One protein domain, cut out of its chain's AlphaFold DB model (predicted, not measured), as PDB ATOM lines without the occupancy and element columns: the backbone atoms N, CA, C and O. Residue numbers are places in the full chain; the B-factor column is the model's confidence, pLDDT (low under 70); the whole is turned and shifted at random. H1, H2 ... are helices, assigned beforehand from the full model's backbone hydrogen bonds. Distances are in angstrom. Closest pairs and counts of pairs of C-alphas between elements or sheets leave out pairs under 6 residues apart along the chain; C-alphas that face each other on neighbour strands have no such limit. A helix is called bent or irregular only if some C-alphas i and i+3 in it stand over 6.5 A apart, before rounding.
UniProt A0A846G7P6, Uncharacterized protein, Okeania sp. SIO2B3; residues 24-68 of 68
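What this domain is: This is residues 24 to 68 of the 68 residues of an uncharacterized protein of Okeania sp. SIO2B3 (UniProt A0A846G7P6). One longer helix, H2, has the short helix H1 packed on its residues 53 to 57, and a long loop, residues 30 to 46, runs out from H1 to the region of Asn 39 and folds back to H2, making much of the length. The short helix H3 follows H2 after a tight link of 2 residues, in which the chain turns aside toward the side of H2 on which H1 lies. The printed part has 45 residues, with three named helices in the order H1, H2, H3 and no named strand; the class is all helix. The whole is loose, with a radius of gyration of the C-alphas of 13.3 A and spans of 41 by 19 by 12 A.

Where its parts are: H2, residues 47 to 59, is 17.7 A long from C-alpha 47 at (-10.866, -10.763, -5.504) to C-alpha 59 at (5.240, -16.439, -10.165). It is only just irregular: C-alphas 49 and 52 are 6.9 A apart. H1, residues 25 to 29, measures 6.4 A and begins with C-alpha 25 at (-5.348, -25.546, -9.485). H3, residues 62 to 66, measures 6.3 A and ends with C-alpha 66 at (0.250, -27.765, -14.717).

How they stand to each other: H2 touches H1 with residues 53 to 57 alone; the closest C-alphas, those of Asn 54 and Val 29, are 5.0 A apart. H2 and H3 are close but not clearly touching, with the C-alphas of Leu 57 and Ile 63 closest at 6.2 A. H1 and H3 only just touch, with 3 pairs of C-alphas within 8 A, the closest those of Ile 25 and Ile 63 at 7.3 A. In the loop, residues 35 to 36 pair antiparallel with residues 42 to 43. Every O i to N i+4 pair is within hydrogen-bond range in H1 and H3, and 7 of 9 are in H2.

The domain as a whole: The C-alphas of Asn 39 and Phe 65, the two farthest apart, are 41.3 A from each other. The link from H1 to H2 is long, with 17 residues. The printed part has no cut and ends at residue 68, the chain's last. The mean pLDDT of the printed part is 83.5, and residues 61 to 68 are under 70.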
ATOM      1  N   GLN A  24      -8.162 -28.697  -7.900       84.94
ATOM      2  CA  GLN A  24      -8.178 -28.152  -9.251       84.94
ATOM      3  C   GLN A  24      -7.501 -26.775  -9.266       84.94
ATOM      4  O   GLN A  24      -8.153 -25.737  -9.104       84.94
ATOM      5  N   ILE A  25      -6.185 -26.760  -9.495       81.31
ATOM      6  CA  ILE A  25      -5.348 -25.546  -9.485       81.31
ATOM      7  C   ILE A  25      -5.908 -24.452 -10.408       81.31
ATOM      8  O   ILE A  25      -5.906 -23.276 -10.046       81.31
ATOM      9  N   ALA A  26      -6.499 -24.825 -11.548       82.44
ATOM     10  CA  ALA A  26      -7.164 -23.888 -12.456       82.44
ATOM     11  C   ALA A  26      -8.274 -23.057 -11.778       82.44
ATOM     12  O   ALA A  26      -8.392 -21.850 -12.011       82.44
ATOM     13  N   ASN A  27      -9.052 -23.661 -10.876       84.75
ATOM     14  CA  ASN A  27     -10.084 -22.954 -10.112       84.75
ATOM     15  C   ASN A  27      -9.474 -22.049  -9.034       84.75
ATOM     16  O   ASN A  27      -9.975 -20.943  -8.779       84.75
ATOM     17  N   LEU A  28      -8.361 -22.480  -8.436       83.19
ATOM     18  CA  LEU A  28      -7.649 -21.692  -7.434       83.19
ATOM     19  C   LEU A  28      -7.080 -20.407  -8.011       83.19
ATOM     20  O   LEU A  28      -7.037 -19.420  -7.299       83.19
ATOM     21  N   VAL A  29      -6.729 -20.367  -9.293       84.25
ATOM     22  CA  VAL A  29      -6.061 -19.192  -9.885       84.25
ATOM     23  C   VAL A  29      -7.013 -18.324 -10.701       84.25
ATOM     24  O   VAL A  29      -6.747 -17.150 -10.964       84.25
ATOM     25  N   ARG A  30      -8.187 -18.865 -11.042       86.44
ATOM     26  CA  ARG A  30      -9.239 -18.143 -11.754       86.44
ATOM     27  C   ARG A  30      -9.634 -16.853 -11.026       86.44
ATOM     28  O   ARG A  30      -9.896 -16.843  -9.817       86.44
ATOM     29  N   ARG A  31      -9.731 -15.769 -11.802       86.75
ATOM     30  CA  ARG A  31     -10.215 -14.457 -11.357       86.75
ATOM     31  C   ARG A  31     -11.699 -14.530 -10.973       86.75
ATOM     32  O   ARG A  31     -12.515 -15.089 -11.709       86.75
ATOM     33  N   CYS A  32     -12.056 -13.937  -9.838       89.19
ATOM     34  CA  CYS A  32     -13.439 -13.756  -9.419       89.19
ATOM     35  C   CYS A  32     -14.186 -12.885 -10.435       89.19
ATOM     36  O   CYS A  32     -13.675 -11.864 -10.905       89.19
ATOM     37  N   LYS A  33     -15.419 -13.282 -10.754       90.00
ATOM     38  CA  LYS A  33     -16.302 -12.501 -11.623       90.00
ATOM     39  C   LYS A  33     -16.619 -11.160 -10.963       90.00
ATOM     40  O   LYS A  33     -16.783 -11.099  -9.744       90.00
ATOM     41  N   ALA A  34     -16.696 -10.096 -11.756       92.25
ATOM     42  CA  ALA A  34     -17.151  -8.804 -11.258       92.25
ATOM     43  C   ALA A  34     -18.570  -8.941 -10.687       92.25
ATOM     44  O   ALA A  34     -19.414  -9.612 -11.281       92.25
ATOM     45  N   LYS A  35     -18.813  -8.326  -9.527       93.88
ATOM     46  CA  LYS A  35     -20.139  -8.256  -8.913       93.88
ATOM     47  C   LYS A  35     -20.688  -6.856  -9.166       93.88
ATOM     48  O   LYS A  35     -20.093  -5.891  -8.697       93.88
ATOM     49  N   LEU A  36     -21.771  -6.757  -9.928       95.69
ATOM     50  CA  LEU A  36     -22.475  -5.498 -10.175       95.69
ATOM     51  C   LEU A  36     -23.643  -5.375  -9.189       95.69
ATOM     52  O   LEU A  36     -24.294  -6.375  -8.890       95.69
ATOM     53  N   GLY A  37     -23.857  -4.177  -8.652       93.69
ATOM     54  CA  GLY A  37     -25.064  -3.821  -7.906       93.69
ATOM     55  C   GLY A  37     -26.169  -3.313  -8.832       93.69
ATOM     56  O   GLY A  37     -25.946  -3.138 -10.029       93.69
ATOM     57  N   ASP A  38     -27.335  -3.019  -8.259       93.62
ATOM     58  CA  ASP A  38     -28.551  -2.666  -9.012       93.62
ATOM     59  C   ASP A  38     -28.385  -1.420  -9.900       93.62
ATOM     60  O   ASP A  38     -28.984  -1.324 -10.966       93.62
ATOM     61  N   ASN A  39     -27.491  -0.506  -9.516       92.56
ATOM     62  CA  ASN A  39     -27.191   0.720 -10.262       92.56
ATOM     63  C   ASN A  39     -25.954   0.593 -11.176       92.56
ATOM     64  O   ASN A  39     -25.371   1.598 -11.576       92.56
ATOM     65  N   GLY A  40     -25.477  -0.628 -11.444       91.75
ATOM     66  CA  GLY A  40     -24.279  -0.877 -12.259       91.75
ATOM     67  C   GLY A  40     -22.943  -0.617 -11.546       91.75
ATOM     68  O   GLY A  40     -21.881  -0.746 -12.152       91.75
ATOM     69  N   GLN A  41     -22.965  -0.282 -10.254       94.31
ATOM     70  CA  GLN A  41     -21.756  -0.090  -9.447       94.31
ATOM     71  C   GLN A  41     -21.030  -1.416  -9.170       94.31
ATOM     72  O   GLN A  41     -21.666  -2.436  -8.902       94.31
ATOM     73  N   PHE A  42     -19.694  -1.406  -9.167       93.38
ATOM     74  CA  PHE A  42     -18.907  -2.577  -8.775       93.38
ATOM     75  C   PHE A  42     -18.926  -2.763  -7.257       93.38
ATOM     76  O   PHE A  42     -18.499  -1.891  -6.502       93.38
ATOM     77  N   LEU A  43     -19.393  -3.925  -6.812       94.00
ATOM     78  CA  LEU A  43     -19.389  -4.326  -5.413       94.00
ATOM     79  C   LEU A  43     -18.150  -5.179  -5.091       94.00
ATOM     80  O   LEU A  43     -17.640  -5.887  -5.969       94.00
ATOM     81  N   PRO A  44     -17.686  -5.190  -3.827       91.19
ATOM     82  CA  PRO A  44     -16.637  -6.104  -3.389       91.19
ATOM     83  C   PRO A  44     -17.010  -7.566  -3.676       91.19
ATOM     84  O   PRO A  44     -18.092  -8.036  -3.319       91.19
ATOM     85  N   ASN A  45     -16.098  -8.296  -4.319       91.56
ATOM     86  CA  ASN A  45     -16.281  -9.696  -4.726       91.56
ATOM     87  C   ASN A  45     -15.204 -10.640  -4.153       91.56
ATOM     88  O   ASN A  45     -15.021 -11.749  -4.652       91.56
ATOM     89  N   GLY A  46     -14.434 -10.176  -3.165       88.38
ATOM     90  CA  GLY A  46     -13.358 -10.950  -2.541       88.38
ATOM     91  C   GLY A  46     -12.106 -11.156  -3.408       88.38
ATOM     92  O   GLY A  46     -11.168 -11.805  -2.952       88.38
ATOM     93  N   GLN A  47     -12.030 -10.587  -4.622       90.06
ATOM     94  CA  GLN A  47     -10.866 -10.763  -5.504       90.06
ATOM     95  C   GLN A  47      -9.559 -10.280  -4.862       90.06
ATOM     96  O   GLN A  47      -8.516 -10.899  -5.067       90.06
ATOM     97  N   SER A  48      -9.593  -9.195  -4.085       87.06
ATOM     98  CA  SER A  48      -8.395  -8.640  -3.445       87.06
ATOM     99  C   SER A  48      -7.784  -9.609  -2.432       87.06
ATOM    100  O   SER A  48      -6.569  -9.792  -2.445       87.06
ATOM    101  N   ALA A  49      -8.613 -10.301  -1.641       87.62
ATOM    102  CA  ALA A  49      -8.153 -11.308  -0.681       87.62
ATOM    103  C   ALA A  49      -7.472 -12.499  -1.379       87.62
ATOM    104  O   ALA A  49      -6.487 -13.037  -0.887       87.62
ATOM    105  N   LYS A  50      -7.953 -12.860  -2.573       87.38
ATOM    106  CA  LYS A  50      -7.396 -13.945  -3.394       87.38
ATOM    107  C   LYS A  50      -6.180 -13.519  -4.234       87.38
ATOM    108  O   LYS A  50      -5.428 -14.355  -4.729       87.38
ATOM    109  N   SER A  51      -5.970 -12.216  -4.420       86.31
ATOM    110  CA  SER A  51      -4.990 -11.694  -5.379       86.31
ATOM    111  C   SER A  51      -3.539 -12.053  -5.045       86.31
ATOM    112  O   SER A  51      -2.755 -12.255  -5.969       86.31
ATOM    113  N   GLY A  52      -3.193 -12.167  -3.756       85.88
ATOM    114  CA  GLY A  52      -1.861 -12.587  -3.309       85.88
ATOM    115  C   GLY A  52      -1.552 -14.022  -3.725       85.88
ATOM    116  O   GLY A  52      -0.579 -14.253  -4.434       85.88
ATOM    117  N   LEU A  53      -2.447 -14.958  -3.389       84.00
ATOM    118  CA  LEU A  53      -2.322 -16.367  -3.768       84.00
ATOM    119  C   LEU A  53      -2.217 -16.540  -5.289       84.00
ATOM    120  O   LEU A  53      -1.326 -17.234  -5.771       84.00
ATOM    121  N   ASN A  54      -3.083 -15.862  -6.051       85.44
ATOM    122  CA  ASN A  54      -3.049 -15.926  -7.513       85.44
ATOM    123  C   ASN A  54      -1.700 -15.466  -8.079       85.44
ATOM    124  O   ASN A  54      -1.202 -16.087  -9.011       85.44
ATOM    125  N   LYS A  55      -1.117 -14.390  -7.534       85.94
ATOM    126  CA  LYS A  55       0.190 -13.881  -7.975       85.94
ATOM    127  C   LYS A  55       1.310 -14.859  -7.635       85.94
ATOM    128  O   LYS A  55       2.073 -15.204  -8.525       85.94
ATOM    129  N   SER A  56       1.372 -15.346  -6.395       85.69
ATOM    130  CA  SER A  56       2.420 -16.278  -5.954       85.69
ATOM    131  C   SER A  56       2.405 -17.592  -6.733       85.69
ATOM    132  O   SER A  56       3.458 -18.089  -7.117       85.69
ATOM    133  N   LEU A  57       1.222 -18.134  -7.033       81.75
ATOM    134  CA  LEU A  57       1.109 -19.347  -7.845       81.75
ATOM    135  C   LEU A  57       1.553 -19.111  -9.303       81.75
ATOM    136  O   LEU A  57       2.126 -20.005  -9.925       81.75
ATOM    137  N   HIS A  58       1.306 -17.913  -9.845       81.44
ATOM    138  CA  HIS A  58       1.705 -17.546 -11.208       81.44
ATOM    139  C   HIS A  58       3.205 -17.258 -11.331       81.44
ATOM    140  O   HIS A  58       3.789 -17.531 -12.378       81.44
ATOM    141  N   ASP A  59       3.810 -16.737 -10.265       81.75
ATOM    142  CA  ASP A  59       5.240 -16.439 -10.165       81.75
ATOM    143  C   ASP A  59       6.083 -17.710  -9.974       81.75
ATOM    144  O   ASP A  59       7.129 -17.874 -10.593       81.75
ATOM    145  N   ALA A  60       5.577 -18.687  -9.214       77.94
ATOM    146  CA  ALA A  60       6.265 -19.952  -8.947       77.94
ATOM    147  C   ALA A  60       6.410 -20.890 -10.172       77.94
ATOM    148  O   ALA A  60       6.737 -22.063  -9.993       77.94
ATOM    149  N   ALA A  61       6.081 -20.439 -11.394       64.69
ATOM    150  CA  ALA A  61       6.009 -21.205 -12.656       64.69
ATOM    151  C   ALA A  61       5.156 -22.499 -12.613       64.69
ATOM    152  O   ALA A  61       4.992 -23.186 -13.622       64.69
ATOM    153  N   THR A  62       4.560 -22.805 -11.461       64.94
ATOM    154  CA  THR A  62       3.879 -24.063 -11.150       64.94
ATOM    155  C   THR A  62       2.561 -24.158 -11.913       64.94
ATOM    156  O   THR A  62       2.244 -25.201 -12.472       64.94
ATOM    157  N   ILE A  63       1.826 -23.043 -12.028       64.75
ATOM    158  CA  ILE A  63       0.601 -22.985 -12.839       64.75
ATOM    159  C   ILE A  63       0.900 -23.256 -14.312       64.75
ATOM    160  O   ILE A  63       0.192 -24.036 -14.941       64.75
ATOM    161  N   ASN A  64       1.918 -22.591 -14.867       66.75
ATOM    162  CA  ASN A  64       2.180 -22.648 -16.302       66.75
ATOM    163  C   ASN A  64       2.567 -24.065 -16.734       66.75
ATOM    164  O   ASN A  64       2.225 -24.461 -17.831       66.75
ATOM    165  N   PHE A  65       3.224 -24.836 -15.865       68.38
ATOM    166  CA  PHE A  65       3.536 -26.246 -16.104       68.38
ATOM    167  C   PHE A  65       2.313 -27.174 -15.973       68.38
ATOM    168  O   PHE A  65       2.178 -28.107 -16.752       68.38
ATOM    169  N   LEU A  66       1.418 -26.917 -15.011       63.59
ATOM    170  CA  LEU A  66       0.250 -27.765 -14.717       63.59
ATOM    171  C   LEU A  66      -0.956 -27.544 -15.646       63.59
ATOM    172  O   LEU A  66      -1.913 -28.311 -15.590       63.59
ATOM    173  N   MET A  67      -0.960 -26.465 -16.432       62.94
ATOM    174  CA  MET A  67      -2.046 -26.125 -17.362       62.94
ATOM    175  C   MET A  67      -1.813 -26.613 -18.803       62.94
ATOM    176  O   MET A  67      -2.673 -26.355 -19.647       62.94
ATOM    177  N   PHE A  68      -0.687 -27.280 -19.079       54.44
ATOM    178  CA  PHE A  68      -0.429 -27.973 -20.349       54.44
ATOM    179  C   PHE A  68      -0.892 -29.428 -20.312       54.44
ATOM    180  O   PHE A  68      -0.792 -30.058 -19.236       54.44
TER     181      PHE A  68